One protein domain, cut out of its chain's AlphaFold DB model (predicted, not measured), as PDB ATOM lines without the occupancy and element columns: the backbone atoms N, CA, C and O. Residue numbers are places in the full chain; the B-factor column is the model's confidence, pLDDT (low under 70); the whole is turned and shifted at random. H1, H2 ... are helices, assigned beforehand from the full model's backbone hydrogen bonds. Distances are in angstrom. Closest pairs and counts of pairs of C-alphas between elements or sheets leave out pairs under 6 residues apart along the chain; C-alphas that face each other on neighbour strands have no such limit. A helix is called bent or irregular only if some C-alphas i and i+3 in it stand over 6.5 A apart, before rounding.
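Overview. This is residues 4 to 55 of the 875 residues of an uncharacterized protein of Plasmodium cynomolgi (strain B) (UniProt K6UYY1). Four helices stand round a small ring: the long, kinked H3 makes one side, H4 crosses it at a steep angle, H2 packs on H4, and the short H1 makes a corner with H2. The ring closes only loosely, since H1 and H3 are near each other without touching. The printed part has 52 residues with four named helices, H1, H2, H3 and H4 in chain order, and no named strand; the class is all helix. It is compact, with a radius of gyration of the C-alphas of 9.7 A, and its rounded outline spans 28 by 23 by 17 A.

Arrangement. H3, residues 21 to 38, touches H4, residues 43 to 53, at a steep tilt of 54 degrees, opposite ways; their closest C-alphas, of Lys 25 and Ile 52, are 6.1 A apart. H4 touches H2, residues 12 to 18, at a steep tilt of 61 degrees, the same way; their closest C-alphas, of Lys 13 and Ala 44, are 5.5 A apart. H1, residues 4 to 8, and H2 touch only at the corner by their link, the closest C-alphas being those of Leu 6 and Ile 15 at 6.7 A. H1 is apart from H4, and H2 is apart from H3. Every O i to N i+4 pair is within hydrogen-bond range in H1, H2 and H4, and 9 of 14 are in H3.

Along the chain. H3 is 20.3 A long, with a kink of 78 degrees near residue 28; it is irregular, with C-alphas 26 and 29 8.5 A apart. H4 is 15.1 A long and ends at C-alpha 53 (-20.317, -17.354, -29.890). H2 measures 10.0 A, and H1 measures 6.1 A from C-alpha 4 (-29.715, -13.929, -46.593).

Size, cuts and confidence. The C-alphas of Lys 9 and Arg 55 are the two farthest apart, at 28.0 A. The printed part has no cut, and the three links between helices are tight. The mean pLDDT of the printed part is 71.3; 20 residues are under 70, among them residues 4 to 9, 21 to 27 and 53 to 55.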
ATOM      1  N   VAL A   4     -30.544 -14.905 -45.871       58.56
ATOM      2  CA  VAL A   4     -29.715 -13.929 -46.593       58.56
ATOM      3  C   VAL A   4     -30.477 -12.616 -46.782       58.56
ATOM      4  O   VAL A   4     -30.039 -11.579 -46.310       58.56
ATOM      5  N   GLU A   5     -31.694 -12.694 -47.316       61.25
ATOM      6  CA  GLU A   5     -32.578 -11.540 -47.524       61.25
ATOM      7  C   GLU A   5     -32.924 -10.813 -46.210       61.25
ATOM      8  O   GLU A   5     -33.049  -9.590 -46.161       61.25
ATOM      9  N   LEU A   6     -33.072 -11.557 -45.107       65.31
ATOM     10  CA  LEU A   6     -33.289 -10.973 -43.784       65.31
ATOM     11  C   LEU A   6     -32.042 -10.252 -43.245       65.31
ATOM     12  O   LEU A   6     -32.193  -9.235 -42.564       65.31
ATOM     13  N   LEU A   7     -30.839 -10.783 -43.507       65.50
ATOM     14  CA  LEU A   7     -29.565 -10.166 -43.114       65.50
ATOM     15  C   LEU A   7     -29.309  -8.893 -43.929       65.50
ATOM     16  O   LEU A   7     -28.966  -7.864 -43.351       65.50
ATOM     17  N   GLU A   8     -29.567  -8.938 -45.236       62.09
ATOM     18  CA  GLU A   8     -29.457  -7.802 -46.159       62.09
ATOM     19  C   GLU A   8     -30.402  -6.662 -45.782       62.09
ATOM     20  O   GLU A   8     -29.980  -5.519 -45.618       62.09
ATOM     21  N   LYS A   9     -31.681  -6.980 -45.543       68.12
ATOM     22  CA  LYS A   9     -32.685  -6.001 -45.097       68.12
ATOM     23  C   LYS A   9     -32.509  -5.587 -43.629       68.12
ATOM     24  O   LYS A   9     -33.354  -4.879 -43.082       68.12
ATOM     25  N   LYS A  10     -31.433  -6.036 -42.965       71.75
ATOM     26  CA  LYS A  10     -31.090  -5.719 -41.566       71.75
ATOM     27  C   LYS A  10     -32.243  -6.007 -40.592       71.75
ATOM     28  O   LYS A  10     -32.359  -5.395 -39.526       71.75
ATOM     29  N   HIS A  11     -33.095  -6.982 -40.913       79.19
ATOM     30  CA  HIS A  11     -34.247  -7.383 -40.102       79.19
ATOM     31  C   HIS A  11     -33.831  -8.327 -38.965       79.19
ATOM     32  O   HIS A  11     -34.401  -9.403 -38.769       79.19
ATOM     33  N   PHE A  12     -32.846  -7.911 -38.165       79.56
ATOM     34  CA  PHE A  12     -32.217  -8.736 -37.131       79.56
ATOM     35  C   PHE A  12     -33.204  -9.246 -36.066       79.56
ATOM     36  O   PHE A  12     -33.081 -10.381 -35.621       79.56
ATOM     37  N   LYS A  13     -34.255  -8.480 -35.733       76.31
ATOM     38  CA  LYS A  13     -35.338  -8.934 -34.831       76.31
ATOM     39  C   LYS A  13     -36.135 -10.118 -35.397       76.31
ATOM     40  O   LYS A  13     -36.583 -10.979 -34.645       76.31
ATOM     41  N   SER A  14     -36.329 -10.161 -36.714       74.81
ATOM     42  CA  SER A  14     -37.018 -11.273 -37.379       74.81
ATOM     43  C   SER A  14     -36.124 -12.512 -37.416       74.81
ATOM     44  O   SER A  14     -36.589 -13.620 -37.148       74.81
ATOM     45  N   ILE A  15     -34.821 -12.323 -37.647       74.62
ATOM     46  CA  ILE A  15     -33.818 -13.396 -37.606       74.62
ATOM     47  C   ILE A  15     -33.761 -14.035 -36.216       74.62
ATOM     48  O   ILE A  15     -33.853 -15.257 -36.113       74.62
ATOM     49  N   GLU A  16     -33.673 -13.215 -35.165       76.00
ATOM     50  CA  GLU A  16     -33.642 -13.664 -33.768       76.00
ATOM     51  C   GLU A  16     -34.855 -14.542 -33.424       76.00
ATOM     52  O   GLU A  16     -34.711 -15.590 -32.801       76.00
ATOM     53  N   ARG A  17     -36.059 -14.141 -33.856       73.12
ATOM     54  CA  ARG A  17     -37.312 -14.821 -33.487       73.12
ATOM     55  C   ARG A  17     -37.619 -16.063 -34.321       73.12
ATOM     56  O   ARG A  17     -38.276 -16.973 -33.826       73.12
ATOM     57  N   SER A  18     -37.205 -16.100 -35.589       66.94
ATOM     58  CA  SER A  18     -37.703 -17.095 -36.556       66.94
ATOM     59  C   SER A  18     -36.667 -18.121 -37.025       66.94
ATOM     60  O   SER A  18     -37.032 -19.128 -37.644       66.94
ATOM     61  N   VAL A  19     -35.372 -17.920 -36.747       70.31
ATOM     62  CA  VAL A  19     -34.301 -18.747 -37.322       70.31
ATOM     63  C   VAL A  19     -33.596 -19.591 -36.259       70.31
ATOM     64  O   VAL A  19     -33.006 -19.090 -35.311       70.31
ATOM     65  N   LYS A  20     -33.578 -20.917 -36.463       73.19
ATOM     66  CA  LYS A  20     -32.866 -21.858 -35.579       73.19
ATOM     67  C   LYS A  20     -31.354 -21.572 -35.537       73.19
ATOM     68  O   LYS A  20     -30.711 -21.507 -36.586       73.19
ATOM     69  N   ARG A  21     -30.766 -21.596 -34.335       66.94
ATOM     70  CA  ARG A  21     -29.326 -21.396 -34.041       66.94
ATOM     71  C   ARG A  21     -28.364 -22.152 -34.972       66.94
ATOM     72  O   ARG A  21     -27.429 -21.569 -35.512       66.94
ATOM     73  N   ARG A  22     -28.630 -23.436 -35.260       62.84
ATOM     74  CA  ARG A  22     -27.809 -24.264 -36.180       62.84
ATOM     75  C   ARG A  22     -27.738 -23.717 -37.614       62.84
ATOM     76  O   ARG A  22     -26.789 -24.017 -38.330       62.84
ATOM     77  N   LYS A  23     -28.743 -22.955 -38.060       67.25
ATOM     78  CA  LYS A  23     -28.738 -22.310 -39.382       67.25
ATOM     79  C   LYS A  23     -27.967 -20.991 -39.374       67.25
ATOM     80  O   LYS A  23     -27.381 -20.667 -40.396       67.25
ATOM     81  N   LEU A  24     -27.931 -20.282 -38.244       68.81
ATOM     82  CA  LEU A  24     -27.201 -19.020 -38.091       68.81
ATOM     83  C   LEU A  24     -25.686 -19.218 -37.996       68.81
ATOM     84  O   LEU A  24     -24.946 -18.409 -38.540       68.81
ATOM     85  N   LYS A  25     -25.224 -20.345 -37.430       67.19
ATOM     86  CA  LYS A  25     -23.793 -20.726 -37.421       67.19
ATOM     87  C   LYS A  25     -23.150 -20.772 -38.820       67.19
ATOM     88  O   LYS A  25     -21.935 -20.749 -38.930       67.19
ATOM     89  N   LYS A  26     -23.955 -20.858 -39.884       64.88
ATOM     90  CA  LYS A  26     -23.496 -20.857 -41.283       64.88
ATOM     91  C   LYS A  26     -23.187 -19.459 -41.829       64.88
ATOM     92  O   LYS A  26     -22.564 -19.366 -42.872       64.88
ATOM     93  N   TYR A  27     -23.627 -18.414 -41.129       67.38
ATOM     94  CA  TYR A  27     -23.428 -17.005 -41.470       67.38
ATOM     95  C   TYR A  27     -22.575 -16.316 -40.396       67.38
ATOM     96  O   TYR A  27     -22.861 -15.200 -39.965       67.38
ATOM     97  N   PHE A  28     -21.587 -17.037 -39.863       70.81
ATOM     98  CA  PHE A  28     -20.811 -16.596 -38.708       70.81
ATOM     99  C   PHE A  28     -20.068 -15.285 -38.993       70.81
ATOM    100  O   PHE A  28     -20.214 -14.328 -38.236       70.81
ATOM    101  N   PHE A  29     -19.325 -15.215 -40.102       66.69
ATOM    102  CA  PHE A  29     -18.534 -14.037 -40.463       66.69
ATOM    103  C   PHE A  29     -19.396 -12.819 -40.801       66.69
ATOM    104  O   PHE A  29     -19.062 -11.702 -40.404       66.69
ATOM    105  N   ALA A  30     -20.551 -13.039 -41.433       68.06
ATOM    106  CA  ALA A  30     -21.575 -12.015 -41.631       68.06
ATOM    107  C   ALA A  30     -21.977 -11.354 -40.305       68.06
ATOM    108  O   ALA A  30     -21.954 -10.133 -40.147       68.06
ATOM    109  N   LEU A  31     -22.327 -12.187 -39.325       73.25
ATOM    110  CA  LEU A  31     -22.813 -11.746 -38.024       73.25
ATOM    111  C   LEU A  31     -21.697 -11.163 -37.153       73.25
ATOM    112  O   LEU A  31     -21.964 -10.209 -36.427       73.25
ATOM    113  N   LEU A  32     -20.458 -11.650 -37.282       73.50
ATOM    114  CA  LEU A  32     -19.270 -11.040 -36.676       73.50
ATOM    115  C   LEU A  32     -19.055  -9.614 -37.206       73.50
ATOM    116  O   LEU A  32     -18.905  -8.685 -36.415       73.50
ATOM    117  N   ARG A  33     -19.109  -9.412 -38.530       70.56
ATOM    118  CA  ARG A  33     -18.982  -8.079 -39.148       70.56
ATOM    119  C   ARG A  33     -20.086  -7.135 -38.686       70.56
ATOM    120  O   ARG A  33     -19.787  -6.018 -38.280       70.56
ATOM    121  N   PHE A  34     -21.344  -7.580 -38.685       72.12
ATOM    122  CA  PHE A  34     -22.443  -6.762 -38.163       72.12
ATOM    123  C   PHE A  34     -22.276  -6.461 -36.673       72.12
ATOM    124  O   PHE A  34     -22.510  -5.331 -36.256       72.12
ATOM    125  N   ASN A  35     -21.833  -7.423 -35.866       76.81
ATOM    126  CA  ASN A  35     -21.562  -7.186 -34.453       76.81
ATOM    127  C   ASN A  35     -20.464  -6.126 -34.254       76.81
ATOM    128  O   ASN A  35     -20.652  -5.205 -33.459       76.81
ATOM    129  N   ASN A  36     -19.378  -6.199 -35.029       73.25
ATOM    130  CA  ASN A  36     -18.292  -5.217 -35.002       73.25
ATOM    131  C   ASN A  36     -18.751  -3.834 -35.487       73.25
ATOM    132  O   ASN A  36     -18.392  -2.824 -34.889       73.25
ATOM    133  N   LEU A  37     -19.588  -3.780 -36.526       73.25
ATOM    134  CA  LEU A  37     -20.130  -2.537 -37.078       73.25
ATOM    135  C   LEU A  37     -21.100  -1.853 -36.108       73.25
ATOM    136  O   LEU A  37     -21.044  -0.642 -35.912       73.25
ATOM    137  N   TYR A  38     -21.976  -2.626 -35.466       74.75
ATOM    138  CA  TYR A  38     -22.935  -2.093 -34.500       74.75
ATOM    139  C   TYR A  38     -22.342  -1.909 -33.098       74.75
ATOM    140  O   TYR A  38     -22.992  -1.257 -32.284       74.75
ATOM    141  N   LYS A  39     -21.153  -2.455 -32.792       73.12
ATOM    142  CA  LYS A  39     -20.478  -2.388 -31.476       73.12
ATOM    143  C   LYS A  39     -21.438  -2.612 -30.293       73.12
ATOM    144  O   LYS A  39     -21.439  -1.862 -29.326       73.12
ATOM    145  N   GLY A  40     -22.347  -3.582 -30.416       64.62
ATOM    146  CA  GLY A  40     -23.353  -3.882 -29.385       64.62
ATOM    147  C   GLY A  40     -24.555  -2.923 -29.288       64.62
ATOM    148  O   GLY A  40     -25.498  -3.224 -28.558       64.62
ATOM    149  N   LYS A  41     -24.610  -1.829 -30.063       71.06
ATOM    150  CA  LYS A  41     -25.737  -0.867 -30.073       71.06
ATOM    151  C   LYS A  41     -27.062  -1.495 -30.516       71.06
ATOM    152  O   LYS A  41     -28.136  -1.050 -30.119       71.06
ATOM    153  N   ASN A  42     -27.011  -2.549 -31.332       79.81
ATOM    154  CA  ASN A  42     -28.195  -3.296 -31.740       79.81
ATOM    155  C   ASN A  42     -28.388  -4.537 -30.855       79.81
ATOM    156  O   ASN A  42     -27.685  -5.537 -31.012       79.81
ATOM    157  N   LYS A  43     -29.389  -4.492 -29.962       79.31
ATOM    158  CA  LYS A  43     -29.701  -5.578 -29.012       79.31
ATOM    159  C   LYS A  43     -29.973  -6.927 -29.694       79.31
ATOM    160  O   LYS A  43     -29.565  -7.957 -29.165       79.31
ATOM    161  N   ALA A  44     -30.620  -6.930 -30.864       77.00
ATOM    162  CA  ALA A  44     -30.917  -8.163 -31.598       77.00
ATOM    163  C   ALA A  44     -29.641  -8.779 -32.192       77.00
ATOM    164  O   ALA A  44     -29.414  -9.975 -32.047       77.00
ATOM    165  N   VAL A  45     -28.764  -7.956 -32.785       79.75
ATOM    166  CA  VAL A  45     -27.456  -8.407 -33.299       79.75
ATOM    167  C   VAL A  45     -26.578  -8.923 -32.161       79.75
ATOM    168  O   VAL A  45     -26.031 -10.014 -32.275       79.75
ATOM    169  N   GLY A  46     -26.503  -8.199 -31.041       78.50
ATOM    170  CA  GLY A  46     -25.713  -8.616 -29.880       78.50
ATOM    171  C   GLY A  46     -26.212  -9.921 -29.250       78.50
ATOM    172  O   GLY A  46     -25.416 -10.745 -28.810       78.50
ATOM    173  N   LYS A  47     -27.530 -10.160 -29.235       79.19
ATOM    174  CA  LYS A  47     -28.093 -11.433 -28.764       79.19
ATOM    175  C   LYS A  47     -27.809 -12.579 -29.738       79.19
ATOM    176  O   LYS A  47     -27.294 -13.601 -29.309       79.19
ATOM    177  N   ILE A  48     -28.028 -12.371 -31.039       80.06
ATOM    178  CA  ILE A  48     -27.668 -13.343 -32.083       80.06
ATOM    179  C   ILE A  48     -26.173 -13.692 -32.007       80.06
ATOM    180  O   ILE A  48     -25.803 -14.860 -32.113       80.06
ATOM    181  N   TRP A  49     -25.312 -12.695 -31.793       80.50
ATOM    182  CA  TRP A  49     -23.875 -12.893 -31.657       80.50
ATOM    183  C   TRP A  49     -23.517 -13.714 -30.414       80.50
ATOM    184  O   TRP A  49     -22.791 -14.700 -30.536       80.50
ATOM    185  N   ARG A  50     -24.072 -13.389 -29.237       78.31
ATOM    186  CA  ARG A  50     -23.897 -14.190 -28.004       78.31
ATOM    187  C   ARG A  50     -24.386 -15.629 -28.173       78.31
ATOM    188  O   ARG A  50     -23.728 -16.577 -27.742       78.31
ATOM    189  N   ASP A  51     -25.495 -15.810 -28.878       73.88
ATOM    190  CA  ASP A  51     -26.038 -17.134 -29.156       73.88
ATOM    191  C   ASP A  51     -25.120 -17.935 -30.090       73.88
ATOM    192  O   ASP A  51     -25.022 -19.153 -29.979       73.88
ATOM    193  N   ILE A  52     -24.406 -17.308 -31.020       73.19
ATOM    194  CA  ILE A  52     -23.524 -18.031 -31.953       73.19
ATOM    195  C   ILE A  52     -22.122 -18.253 -31.372       73.19
ATOM    196  O   ILE A  52     -21.521 -19.287 -31.663       73.19
ATOM    197  N   SER A  53     -21.646 -17.337 -30.526       69.00
ATOM    198  CA  SER A  53     -20.317 -17.354 -29.890       69.00
ATOM    199  C   SER A  53     -20.217 -18.235 -28.637       69.00
ATOM    200  O   SER A  53     -19.121 -18.535 -28.179       69.00
ATOM    201  N   THR A  54     -21.333 -18.718 -28.087       63.03
ATOM    202  CA  THR A  54     -21.324 -19.638 -26.936       63.03
ATOM    203  C   THR A  54     -20.843 -21.043 -27.345       63.03
ATOM    204  O   THR A  54     -21.635 -21.828 -27.873       63.03
ATOM    205  N   ARG A  55     -19.540 -21.306 -27.110       54.16
ATOM    206  CA  ARG A  55     -18.742 -22.543 -27.321       54.16
ATOM    207  C   ARG A  55     -19.067 -23.316 -28.605       54.16
ATOM    208  O   ARG A  55     -20.021 -24.097 -28.679       54.16
TER     209      ARG A  55